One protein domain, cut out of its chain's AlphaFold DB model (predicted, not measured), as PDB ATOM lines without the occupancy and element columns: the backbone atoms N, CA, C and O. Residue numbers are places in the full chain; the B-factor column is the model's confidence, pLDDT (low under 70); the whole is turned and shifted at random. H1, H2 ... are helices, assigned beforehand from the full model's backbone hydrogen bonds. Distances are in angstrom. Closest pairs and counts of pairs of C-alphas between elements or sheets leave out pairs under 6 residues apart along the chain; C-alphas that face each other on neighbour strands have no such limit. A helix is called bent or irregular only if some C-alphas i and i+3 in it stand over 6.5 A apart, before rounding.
ATOM      1  N   TRP A  10     171.183  83.138 -16.815       90.06
ATOM      2  CA  TRP A  10     169.919  82.439 -17.038       90.06
ATOM      3  C   TRP A  10     170.071  81.068 -17.702       90.06
ATOM      4  O   TRP A  10     169.186  80.229 -17.544       90.06
ATOM      5  N   ALA A  11     171.158  80.816 -18.438       89.94
ATOM      6  CA  ALA A  11     171.300  79.586 -19.221       89.94
ATOM      7  C   ALA A  11     171.248  78.301 -18.363       89.94
ATOM      8  O   ALA A  11     170.497  77.395 -18.727       89.94
ATOM      9  N   PRO A  12     171.934  78.212 -17.201       90.25
ATOM     10  CA  PRO A  12     171.809  77.052 -16.316       90.25
ATOM     11  C   PRO A  12     170.383  76.862 -15.782       90.25
ATOM     12  O   PRO A  12     169.882  75.741 -15.758       90.25
ATOM     13  N   LEU A  13     169.699  77.953 -15.421       92.25
ATOM     14  CA  LEU A  13     168.329  77.901 -14.901       92.25
ATOM     15  C   LEU A  13     167.327  77.413 -15.948       92.25
ATOM     16  O   LEU A  13     166.451  76.613 -15.637       92.25
ATOM     17  N   LEU A  14     167.480  77.850 -17.199       91.00
ATOM     18  CA  LEU A  14     166.670  77.369 -18.320       91.00
ATOM     19  C   LEU A  14     166.901  75.879 -18.608       91.00
ATOM     20  O   LEU A  14     165.992  75.208 -19.086       91.00
ATOM     21  N   ALA A  15     168.088  75.361 -18.285       89.31
ATOM     22  CA  ALA A  15     168.402  73.935 -18.324       89.31
ATOM     23  C   ALA A  15     167.961  73.174 -17.053       89.31
ATOM     24  O   ALA A  15     168.209  71.975 -16.944       89.31
ATOM     25  N   GLY A  16     167.321  73.849 -16.091       84.19
ATOM     26  CA  GLY A  16     166.843  73.259 -14.837       84.19
ATOM     27  C   GLY A  16     167.910  73.097 -13.750       84.19
ATOM     28  O   GLY A  16     167.643  72.479 -12.720       84.19
ATOM     29  N   ALA A  17     169.113  73.643 -13.937       87.62
ATOM     30  CA  ALA A  17     170.186  73.550 -12.956       87.62
ATOM     31  C   ALA A  17     170.013  74.607 -11.855       87.62
ATOM     32  O   ALA A  17     170.272  75.789 -12.072       87.62
ATOM     33  N   VAL A  18     169.615  74.167 -10.660       88.88
ATOM     34  CA  VAL A  18     169.613  74.980  -9.434       88.88
ATOM     35  C   VAL A  18     170.573  74.335  -8.445       88.88
ATOM     36  O   VAL A  18     170.303  73.242  -7.951       88.88
ATOM     37  N   SER A  19     171.695  74.995  -8.180       88.56
ATOM     38  CA  SER A  19     172.720  74.522  -7.249       88.56
ATOM     39  C   SER A  19     172.813  75.425  -6.032       88.56
ATOM     40  O   SER A  19     172.578  76.631  -6.124       88.56
ATOM     41  N   GLU A  20     173.216  74.840  -4.909       90.81
ATOM     42  CA  GLU A  20     173.597  75.611  -3.733       90.81
ATOM     43  C   GLU A  20     174.744  76.584  -4.059       90.81
ATOM     44  O   GLU A  20     175.677  76.218  -4.787       90.81
ATOM     45  N   PRO A  21     174.684  77.832  -3.564       92.19
ATOM     46  CA  PRO A  21     175.782  78.778  -3.692       92.19
ATOM     47  C   PRO A  21     177.058  78.232  -3.049       92.19
ATOM     48  O   PRO A  21     177.044  77.797  -1.903       92.19
ATOM     49  N   ALA A  22     178.182  78.312  -3.767       88.62
ATOM     50  CA  ALA A  22     179.463  77.753  -3.317       88.62
ATOM     51  C   ALA A  22     179.945  78.308  -1.963       88.62
ATOM     52  O   ALA A  22     180.688  77.641  -1.246       88.62
ATOM     53  N   SER A  23     179.545  79.534  -1.622       89.38
ATOM     54  CA  SER A  23     179.801  80.131  -0.315       89.38
ATOM     55  C   SER A  23     178.807  81.245  -0.021       89.38
ATOM     56  O   SER A  23     178.492  82.047  -0.902       89.38
ATOM     57  N   TRP A  24     178.391  81.352   1.235       94.94
ATOM     58  CA  TRP A  24     177.649  82.479   1.785       94.94
ATOM     59  C   TRP A  24     177.935  82.576   3.288       94.94
ATOM     60  O   TRP A  24     178.468  81.640   3.881       94.94
ATOM     61  N   ALA A  25     177.675  83.734   3.892       94.44
ATOM     62  CA  ALA A  25     178.111  84.030   5.254       94.44
ATOM     63  C   ALA A  25     177.057  84.808   6.048       94.44
ATOM     64  O   ALA A  25     176.124  85.394   5.491       94.44
ATOM     65  N   GLY A  26     177.264  84.863   7.362       94.88
ATOM     66  CA  GLY A  26     176.409  85.562   8.314       94.88
ATOM     67  C   GLY A  26     175.491  84.618   9.093       94.88
ATOM     68  O   GLY A  26     175.583  83.401   8.941       94.88
ATOM     69  N   PRO A  27     174.569  85.173   9.902       96.38
ATOM     70  CA  PRO A  27     173.834  84.402  10.906       96.38
ATOM     71  C   PRO A  27     173.047  83.212  10.345       96.38
ATOM     72  O   PRO A  27     172.993  82.160  10.970       96.38
ATOM     73  N   ALA A  28     172.461  83.354   9.151       96.44
ATOM     74  CA  ALA A  28     171.752  82.256   8.500       96.44
ATOM     75  C   ALA A  28     172.700  81.114   8.091       96.44
ATOM     76  O   ALA A  28     172.404  79.961   8.376       96.44
ATOM     77  N   ALA A  29     173.854  81.435   7.494       96.31
ATOM     78  CA  ALA A  29     174.850  80.441   7.096       96.31
ATOM     79  C   ALA A  29     175.452  79.718   8.313       96.31
ATOM     80  O   ALA A  29     175.640  78.505   8.282       96.31
ATOM     81  N   GLU A  30     175.710  80.451   9.401       97.00
ATOM     82  CA  GLU A  30     176.203  79.884  10.661       97.00
ATOM     83  C   GLU A  30     175.201  78.901  11.274       97.00
ATOM     84  O   GLU A  30     175.586  77.792  11.640       97.00
ATOM     85  N   LEU A  31     173.917  79.267  11.342       97.31
ATOM     86  CA  LEU A  31     172.857  78.380  11.828       97.31
ATOM     87  C   LEU A  31     172.695  77.143  10.937       97.31
ATOM     88  O   LEU A  31     172.653  76.028  11.451       97.31
ATOM     89  N   THR A  32     172.671  77.319   9.614       95.31
ATOM     90  CA  THR A  32     172.627  76.205   8.655       95.31
ATOM     91  C   THR A  32     173.803  75.246   8.847       95.31
ATOM     92  O   THR A  32     173.599  74.041   8.912       95.31
ATOM     93  N   ALA A  33     175.024  75.750   9.054       94.94
ATOM     94  CA  ALA A  33     176.199  74.909   9.303       94.94
ATOM     95  C   ALA A  33     176.113  74.074  10.601       94.94
ATOM     96  O   ALA A  33     176.869  73.117  10.762       94.94
ATOM     97  N   HIS A  34     175.203  74.422  11.516       97.25
ATOM     98  CA  HIS A  34     174.947  73.703  12.765       97.25
ATOM     99  C   HIS A  34     173.654  72.865  12.725       97.25
ATOM    100  O   HIS A  34     173.212  72.394  13.773       97.25
ATOM    101  N   GLY A  35     173.039  72.673  11.550       96.75
ATOM    102  CA  GLY A  35     171.789  71.915  11.401       96.75
ATOM    103  C   GLY A  35     170.556  72.645  11.944       96.75
ATOM    104  O   GLY A  35     169.619  72.015  12.429       96.75
ATOM    105  N   LEU A  36     170.590  73.984  11.953       97.69
ATOM    106  CA  LEU A  36     169.498  74.856  12.401       97.69
ATOM    107  C   LEU A  36     168.892  75.634  11.222       97.69
ATOM    108  O   LEU A  36     168.599  76.827  11.331       97.69
ATOM    109  N   GLU A  37     168.711  74.976  10.079       97.06
ATOM    110  CA  GLU A  37     168.237  75.577   8.830       97.06
ATOM    111  C   GLU A  37     166.833  76.168   8.966       97.06
ATOM    112  O   GLU A  37     166.586  77.276   8.493       97.06
ATOM    113  N   GLU A  38     165.920  75.478   9.652       96.69
ATOM    114  CA  GLU A  38     164.566  75.990   9.895       96.69
ATOM    115  C   GLU A  38     164.613  77.291  10.706       96.69
ATOM    116  O   GLU A  38     163.986  78.287  10.345       96.69
ATOM    117  N   VAL A  39     165.435  77.334  11.759       97.50
ATOM    118  CA  VAL A  39     165.628  78.544  12.571       97.50
ATOM    119  C   VAL A  39     166.244  79.664  11.729       97.50
ATOM    120  O   VAL A  39     165.799  80.811  11.809       97.50
ATOM    121  N   ALA A  40     167.225  79.342  10.880       97.75
ATOM    122  CA  ALA A  40     167.836  80.288   9.952       97.75
ATOM    123  C   ALA A  40     166.799  80.887   8.991       97.75
ATOM    124  O   ALA A  40     166.759  82.105   8.804       97.75
ATOM    125  N   ALA A  41     165.939  80.044   8.414       97.38
ATOM    126  CA  ALA A  41     164.885  80.453   7.496       97.38
ATOM    127  C   ALA A  41     163.843  81.346   8.171       97.38
ATOM    128  O   ALA A  41     163.376  82.294   7.546       97.38
ATOM    129  N   GLN A  42     163.487  81.090   9.431       96.19
ATOM    130  CA  GLN A  42     162.489  81.890  10.145       96.19
ATOM    131  C   GLN A  42     163.058  83.221  10.663       96.19
ATOM    132  O   GLN A  42     162.428  84.265  10.502       96.19
ATOM    133  N   LEU A  43     164.263  83.222  11.246       96.94
ATOM    134  CA  LEU A  43     164.840  84.418  11.880       96.94
ATOM    135  C   LEU A  43     165.635  85.305  10.917       96.94
ATOM    136  O   LEU A  43     165.641  86.531  11.054       96.94
ATOM    137  N   TYR A  44     166.306  84.711   9.930       97.62
ATOM    138  CA  TYR A  44     167.214  85.413   9.024       97.62
ATOM    139  C   TYR A  44     166.935  85.150   7.529       97.62
ATOM    140  O   TYR A  44     167.889  85.048   6.754       97.62
ATOM    141  N   PRO A  45     165.671  85.133   7.054       97.31
ATOM    142  CA  PRO A  45     165.363  84.839   5.647       97.31
ATOM    143  C   PRO A  45     166.021  85.824   4.669       97.31
ATOM    144  O   PRO A  45     166.399  85.471   3.557       97.31
ATOM    145  N   HIS A  46     166.215  87.071   5.097       96.44
ATOM    146  CA  HIS A  46     166.864  88.127   4.318       96.44
ATOM    147  C   HIS A  46     168.389  87.955   4.183       96.44
ATOM    148  O   HIS A  46     169.023  88.719   3.457       96.44
ATOM    149  N   ARG A  47     168.988  86.999   4.905       97.12
ATOM    150  CA  ARG A  47     170.418  86.663   4.830       97.12
ATOM    151  C   ARG A  47     170.708  85.480   3.912       97.12
ATOM    152  O   ARG A  47     171.878  85.174   3.708       97.12
ATOM    153  N   PHE A  48     169.680  84.855   3.340       97.81
ATOM    154  CA  PHE A  48     169.865  83.868   2.284       97.81
ATOM    155  C   PHE A  48     170.411  84.541   1.007       97.81
ATOM    156  O   PHE A  48     170.078  85.704   0.740       97.81
ATOM    157  N   PRO A  49     171.245  83.847   0.210       97.69
ATOM    158  CA  PRO A  49     171.864  84.392  -0.997       97.69
ATOM    159  C   PRO A  49     170.826  84.880  -2.007       97.69
ATOM    160  O   PRO A  49     169.780  84.262  -2.196       97.69
ATOM    161  N   ALA A  50     171.088  86.012  -2.659       96.38
ATOM    162  CA  ALA A  50     170.095  86.641  -3.530       96.38
ATOM    163  C   ALA A  50     170.663  87.649  -4.550       96.38
ATOM    164  O   ALA A  50     169.921  88.483  -5.093       96.38
ATOM    165  N   GLY A  51     171.977  87.637  -4.764       93.12
ATOM    166  CA  GLY A  51     172.677  88.507  -5.703       93.12
ATOM    167  C   GLY A  51     172.423  88.098  -7.151       93.12
ATOM    168  O   GLY A  51     172.109  88.950  -7.987       93.12
ATOM    169  N   THR A  52     172.465  86.797  -7.434       92.88
ATOM    170  CA  THR A  52     172.320  86.244  -8.791       92.88
ATOM    171  C   THR A  52     170.955  85.575  -9.012       92.88
ATOM    172  O   THR A  52     170.280  85.218  -8.042       92.88
ATOM    173  N   PRO A  53     170.520  85.367 -10.273       94.31
ATOM    174  CA  PRO A  53     169.343  84.548 -10.565       94.31
ATOM    175  C   PRO A  53     169.426  83.141  -9.954       94.31
ATOM    176  O   PRO A  53     168.438  82.647  -9.418       94.31
ATOM    177  N   ALA A  54     170.608  82.515  -9.990       94.31
ATOM    178  CA  ALA A  54     170.825  81.183  -9.425       94.31
ATOM    179  C   ALA A  54     170.663  81.162  -7.901       94.31
ATOM    180  O   ALA A  54     169.960  80.306  -7.370       94.31
ATOM    181  N   GLU A  55     171.236  82.150  -7.209       95.94
ATOM    182  CA  GLU A  55     171.061  82.315  -5.765       95.94
ATOM    183  C   GLU A  55     169.595  82.541  -5.385       95.94
ATOM    184  O   GLU A  55     169.115  81.944  -4.429       95.94
ATOM    185  N   LEU A  56     168.856  83.352  -6.149       97.25
ATOM    186  CA  LEU A  56     167.428  83.574  -5.908       97.25
ATOM    187  C   LEU A  56     166.600  82.308  -6.104       97.25
ATOM    188  O   LEU A  56     165.741  82.023  -5.276       97.25
ATOM    189  N   ALA A  57     166.854  81.558  -7.178       97.00
ATOM    190  CA  ALA A  57     166.163  80.302  -7.448       97.00
ATOM    191  C   ALA A  57     166.442  79.263  -6.350       97.00
ATOM    192  O   ALA A  57     165.514  78.609  -5.876       97.00
ATOM    193  N   TRP A  58     167.700  79.143  -5.910       97.19
ATOM    194  CA  TRP A  58     168.069  78.266  -4.802       97.19
ATOM    195  C   TRP A  58     167.398  78.703  -3.499       97.19
ATOM    196  O   TRP A  58     166.670  77.920  -2.897       97.19
ATOM    197  N   SER A  59     167.549  79.970  -3.106       98.12
ATOM    198  CA  SER A  59     166.972  80.499  -1.868       98.12
ATOM    199  C   SER A  59     165.451  80.406  -1.842       98.12
ATOM    200  O   SER A  59     164.892  80.095  -0.796       98.12
ATOM    201  N   ALA A  60     164.766  80.628  -2.971       98.12
ATOM    202  CA  ALA A  60     163.318  80.455  -3.066       98.12
ATOM    203  C   ALA A  60     162.904  79.019  -2.719       98.12
ATOM    204  O   ALA A  60     162.026  78.819  -1.881       98.12
ATOM    205  N   ARG A  61     163.563  78.019  -3.317       97.19
ATOM    206  CA  ARG A  61     163.275  76.601  -3.055       97.19
ATOM    207  C   ARG A  61     163.639  76.191  -1.634       97.19
ATOM    208  O   ARG A  61     162.832  75.552  -0.968       97.19
ATOM    209  N   THR A  62     164.809  76.598  -1.151       97.44
ATOM    210  CA  THR A  62     165.276  76.277   0.202       97.44
ATOM    211  C   THR A  62     164.353  76.875   1.260       97.44
ATOM    212  O   THR A  62     163.912  76.167   2.159       97.44
ATOM    213  N   LEU A  63     163.978  78.150   1.133       98.19
ATOM    214  CA  LEU A  63     163.044  78.789   2.063       98.19
ATOM    215  C   LEU A  63     161.644  78.160   2.001       98.19
ATOM    216  O   LEU A  63     161.004  78.030   3.042       98.19
ATOM    217  N   ALA A  64     161.182  77.740   0.817       97.19
ATOM    218  CA  ALA A  64     159.903  77.045   0.675       97.19
ATOM    219  C   ALA A  64     159.930  75.686   1.383       97.19
ATOM    220  O   ALA A  64     159.021  75.373   2.147       97.19
ATOM    221  N   PHE A  65     160.999  74.913   1.174       96.31
ATOM    222  CA  PHE A  65     161.211  73.626   1.831       96.31
ATOM    223  C   PHE A  65     161.266  73.760   3.360       96.31
ATOM    224  O   PHE A  65     160.667  72.958   4.068       96.31
ATOM    225  N   LEU A  66     161.914  74.813   3.866       96.69
ATOM    226  CA  LEU A  66     162.028  75.121   5.298       96.69
ATOM    227  C   LEU A  66     160.777  75.809   5.884       96.69
ATOM    228  O   LEU A  66     160.808  76.326   7.002       96.69
ATOM    229  N   GLY A  67     159.675  75.858   5.131       94.50
ATOM    230  CA  GLY A  67     158.384  76.341   5.617       94.50
ATOM    231  C   GLY A  67     158.262  77.862   5.758       94.50
ATOM    232  O   GLY A  67     157.337  78.331   6.420       94.50
ATOM    233  N   ASN A  68     159.146  78.659   5.148       97.12
ATOM    234  CA  ASN A  68     159.001  80.117   5.086       97.12
ATOM    235  C   ASN A  68     158.445  80.562   3.721       97.12
ATOM    236  O   ASN A  68     159.171  81.057   2.852       97.12
ATOM    237  N   GLY A  69     157.130  80.394   3.546       97.06
ATOM    238  CA  GLY A  69     156.400  80.744   2.322       97.06
ATOM    239  C   GLY A  69     156.578  82.201   1.867       97.06
ATOM    240  O   GLY A  69     156.963  82.418   0.713       97.06
ATOM    241  N   PRO A  70     156.394  83.213   2.739       97.81
ATOM    242  CA  PRO A  70     156.554  84.616   2.355       97.81
ATOM    243  C   PRO A  70     157.952  84.970   1.855       97.81
ATOM    244  O   PRO A  70     158.084  85.695   0.863       97.81
ATOM    245  N   ALA A  71     158.993  84.465   2.526       98.19
ATOM    246  CA  ALA A  71     160.372  84.689   2.112       98.19
ATOM    247  C   ALA A  71     160.671  83.984   0.785       98.19
ATOM    248  O   ALA A  71     161.261  84.595  -0.109       98.19
ATOM    249  N   ALA A  72     160.218  82.739   0.632       98.38
ATOM    250  CA  ALA A  72     160.363  81.970  -0.598       98.38
ATOM    251  C   ALA A  72     159.720  82.676  -1.797       98.38
ATOM    252  O   ALA A  72     160.382  82.908  -2.811       98.38
ATOM    253  N   LEU A  73     158.458  83.099  -1.656       98.25
ATOM    254  CA  LEU A  73     157.757  83.864  -2.684       98.25
ATOM    255  C   LEU A  73     158.478  85.183  -2.980       98.25
ATOM    256  O   LEU A  73     158.608  85.560  -4.140       98.25
ATOM    257  N   GLY A  74     158.992  85.869  -1.956       98.38
ATOM    258  CA  GLY A  74     159.773  87.094  -2.132       98.38
ATOM    259  C   GLY A  74     161.039  86.888  -2.974       98.38
ATOM    260  O   GLY A  74     161.363  87.731  -3.814       98.38
ATOM    261  N   MET A  75     161.745  85.766  -2.805       98.44
ATOM    262  CA  MET A  75     162.888  85.412  -3.657       98.44
ATOM    263  C   MET A  75     162.448  85.115  -5.095       98.44
ATOM    264  O   MET A  75     163.050  85.638  -6.036       98.44
ATOM    265  N   GLY A  76     161.359  84.363  -5.271       97.88
ATOM    266  CA  GLY A  76     160.771  84.074  -6.581       97.88
ATOM    267  C   GLY A  76     160.307  85.330  -7.331       97.88
ATOM    268  O   GLY A  76     160.591  85.493  -8.516       97.88
ATOM    269  N   GLU A  77     159.674  86.283  -6.646       97.81
ATOM    270  CA  GLU A  77     159.252  87.567  -7.223       97.81
ATOM    271  C   GLU A  77     160.452  88.433  -7.630       97.81
ATOM    272  O   GLU A  77     160.431  89.071  -8.682       97.81
ATOM    273  N   ARG A  78     161.543  88.417  -6.853       97.62
ATOM    274  CA  ARG A  78     162.804  89.095  -7.211       97.62
ATOM    275  C   ARG A  78     163.523  88.432  -8.384       97.62
ATOM    276  O   ARG A  78     164.221  89.126  -9.129       97.62
ATOM    277  N   LEU A  79     163.385  87.115  -8.544       96.31
ATOM    278  CA  LEU A  79     163.840  86.395  -9.731       96.31
ATOM    279  C   LEU A  79     163.010  86.823 -10.945       96.31
ATOM    280  O   LEU A  79     163.569  87.239 -11.956       96.31
ATOM    281  N   TRP A  80     161.683  86.803 -10.821       96.38
ATOM    282  CA  TRP A  80     160.764  87.211 -11.881       96.38
ATOM    283  C   TRP A  80     160.987  88.663 -12.322       96.38
ATOM    284  O   TRP A  80     161.079  88.927 -13.521       96.38
ATOM    285  N   ALA A  81     161.168  89.594 -11.383       95.56
ATOM    286  CA  ALA A  81     161.407  91.005 -11.680       95.56
ATOM    287  C   ALA A  81     162.611  91.228 -12.615       95.56
ATOM    288  O   ALA A  81     162.571  92.118 -13.461       95.56
ATOM    289  N   ARG A  82     163.652  90.384 -12.530       94.50
ATOM    290  CA  ARG A  82     164.833  90.458 -13.410       94.50
ATOM    291  C   ARG A  82     164.548  90.077 -14.863       94.50
ATOM    292  O   ARG A  82     165.343  90.400 -15.739       94.50
ATOM    293  N   LEU A  83     163.450  89.372 -15.136       92.94
ATOM    294  CA  LEU A  83     163.060  89.029 -16.503       92.94
ATOM    295  C   LEU A  83     162.463  90.230 -17.249       92.94
ATOM    296  O   LEU A  83     162.496  90.234 -18.483       92.94
ATOM    297  N   GLU A  84     161.943  91.222 -16.512       92.50
ATOM    298  CA  GLU A  84     161.269  92.416 -17.043       92.50
ATOM    299  C   GLU A  84     160.109  92.063 -17.990       92.50
ATOM    300  O   GLU A  84     159.931  92.659 -19.054       92.50
ATOM    301  N   VAL A  85     159.332  91.037 -17.635       93.00
ATOM    302  CA  VAL A  85     158.171  90.584 -18.412       93.00
ATOM    303  C   VAL A  85     156.967  90.336 -17.509       93.00
ATOM    304  O   VAL A  85     157.147  89.945 -16.356       93.00
ATOM    305  N   PRO A  86     155.735  90.508 -18.013       93.62
ATOM    306  CA  PRO A  86     154.536  90.102 -17.288       93.62
ATOM    307  C   PRO A  86     154.485  88.582 -17.062       93.62
ATOM    308  O   PRO A  86     155.137  87.813 -17.771       93.62
ATOM    309  N   ALA A  87     153.661  88.147 -16.104       94.00
ATOM    310  CA  ALA A  87     153.568  86.754 -15.659       94.00
ATOM    311  C   ALA A  87     153.299  85.758 -16.803       94.00
ATOM    312  O   ALA A  87     153.911  84.695 -16.859       94.00
ATOM    313  N   TRP A  88     152.441  86.116 -17.762       91.94
ATOM    314  CA  TRP A  88     152.103  85.260 -18.909       91.94
ATOM    315  C   TRP A  88     153.226  85.124 -19.952       91.94
ATOM    316  O   TRP A  88     153.111  84.304 -20.856       91.94
ATOM    317  N   LEU A  89     154.300  85.913 -19.843       93.69
ATOM    318  CA  LEU A  89     155.498  85.826 -20.688       93.69
ATOM    319  C   LEU A  89     156.700  85.205 -19.961       93.69
ATOM    320  O   LEU A  89     157.792  85.144 -20.534       93.69
ATOM    321  N   VAL A  90     156.529  84.752 -18.716       94.31
ATOM    322  CA  VAL A  90     157.559  83.981 -18.012       94.31
ATOM    323  C   VAL A  90     157.720  82.626 -18.719       94.31
ATOM    324  O   VAL A  90     156.722  81.928 -18.897       94.31
ATOM    325  N   PRO A  91     158.943  82.235 -19.129       92.56
ATOM    326  CA  PRO A  91     159.177  80.929 -19.738       92.56
ATOM    327  C   PRO A  91     158.761  79.789 -18.811       92.56
ATOM    328  O   PRO A  91     159.053  79.838 -17.616       92.56
ATOM    329  N   ASP A  92     158.171  78.733 -19.366       91.62
ATOM    330  CA  ASP A  92     157.662  77.603 -18.578       91.62
ATOM    331  C   ASP A  92     158.739  76.962 -17.695       91.62
ATOM    332  O   ASP A  92     158.477  76.683 -16.529       91.62
ATOM    333  N   ALA A  93     159.976  76.851 -18.194       92.19
ATOM    334  CA  ALA A  93     161.120  76.338 -17.433       92.19
ATOM    335  C   ALA A  93     161.457  77.164 -16.174       92.19
ATOM    336  O   ALA A  93     162.047  76.640 -15.234       92.19
ATOM    337  N   LEU A  94     161.087  78.448 -16.136       94.31
ATOM    338  CA  LEU A  94     161.370  79.341 -15.011       94.31
ATOM    339  C   LEU A  94     160.191  79.483 -14.044       94.31
ATOM    340  O   LEU A  94     160.390  79.940 -12.920       94.31
ATOM    341  N   ARG A  95     158.971  79.086 -14.427       95.44
ATOM    342  CA  ARG A  95     157.794  79.209 -13.549       95.44
ATOM    343  C   ARG A  95     157.953  78.443 -12.229       95.44
ATOM    344  O   ARG A  95     157.679  79.058 -11.202       95.44
ATOM    345  N   PRO A  96     158.467  77.193 -12.200       95.19
ATOM    346  CA  PRO A  96     158.722  76.486 -10.943       95.19
ATOM    347  C   PRO A  96     159.846  77.109 -10.107       95.19
ATOM    348  O   PRO A  96     160.007  76.764  -8.947       95.19
ATOM    349  N   LEU A  97     160.653  78.011 -10.673       94.69
ATOM    350  CA  LEU A  97     161.678  78.743  -9.922       94.69
ATOM    351  C   LEU A  97     161.114  80.027  -9.300       94.69
ATOM    352  O   LEU A  97     161.574  80.456  -8.246       94.69
ATOM    353  N   VAL A  98     160.113  80.634  -9.945       95.81
ATOM    354  CA  VAL A  98     159.365  81.783  -9.411       95.81
ATOM    355  C   VAL A  98     158.355  81.337  -8.349       95.81
ATOM    356  O   VAL A  98     158.207  81.996  -7.324       95.81
TER     357      VAL A  98
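AT A GLANCE: This is residues 10 to 98 of the 244 residues of the protein "Lytic transglycosylase domain-containing protein" of Holophagae bacterium (UniProt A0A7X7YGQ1). A hairpin of two long helices, H4 and H5, forms the middle of an elongated body, with a small hairpin of two short helices, H2 and H3, at one end and the short helices H1 and H6 at the other. The small hairpin is only loosely joined to the middle, through H3, and residues 15 to 26, with no named element, run along the outside from H1 to H2. The printed part has 89 residues with six named helices, H1 to H6 in chain order, and no named strand; its class is all helix. It is compact, with a radius of gyration of the C-alphas of 12.9 A, and spans 40 by 24 by 18 A.

IN THESE COORDINATES: H1 is residues 10 to 14, and its first C-alpha, that of Trp 10, is at (169.919, 82.439, -17.038). H2 is residues 27 to 33, 9.9 A long from first to last C-alpha, and H3 is residues 37 to 43, 10.0 A long. H4, residues 53 to 65, is 18.4 A long and begins with C-alpha 53 at (169.343, 84.548, -10.565). H5, residues 69 to 81, is 18.1 A long. H6, residues 92 to 98, is 10.2 A long and ends with C-alpha 98 at (159.365, 81.783, -9.411). H6 is irregular, but only just: C-alphas 93 and 96 are 6.9 A apart.

HOW THE PARTS SIT: H4 and H5 form a helical hairpin and touch at a shallow tilt of 20 degrees, opposite ways; their closest C-alphas, those of Ala 60 and Ala 72, are 4.1 A apart. H6 touches H5 at a steep tilt of 47 degrees, opposite ways, with the C-alphas of Gly 76 and Val 98 closest at 3.9 A. H6 also touches H4, which meets it with residues 57 to 61 alone, at a steep tilt of 62 degrees, the same way; the C-alphas of Ala 57 and Leu 97 are closest at 5.4 A. H1 touches H6, with the C-alphas of Leu 14 and Ala 93 closest at 5.7 A. H1 and H4 only just touch, with 3 pairs of C-alphas within 8 A, the closest those of Trp 10 and Pro 53 at 6.8 A; H4 does so with residues 53 to 54 alone. H3 is close to H4 but not clearly touching, about perpendicular at 84 degrees, with the C-alphas of Ala 41 and Leu 63 closest at 6.0 A. H3 and H5 are near each other. H2 and H3 form a helical hairpin at a shallow tilt of 13 degrees, opposite ways, with the C-alphas of Ala 28 and Ala 40 closest at 4.6 A. H2 is apart from H4, H5 and H6. In H1 to H5 each O i to N i+4 pair is within hydrogen-bond range; in H6 1 of 3 is, beside 3 of 4 O i to N i+3 pairs.

THE WHOLE: The two C-alphas farthest apart, those of His 34 and Trp 88, are 40.7 A apart. The printed part has no cut. The link from H1 to H2 is long, with 12 residues. The mean pLDDT of the printed part is 95.0, and no printed residue is under 70.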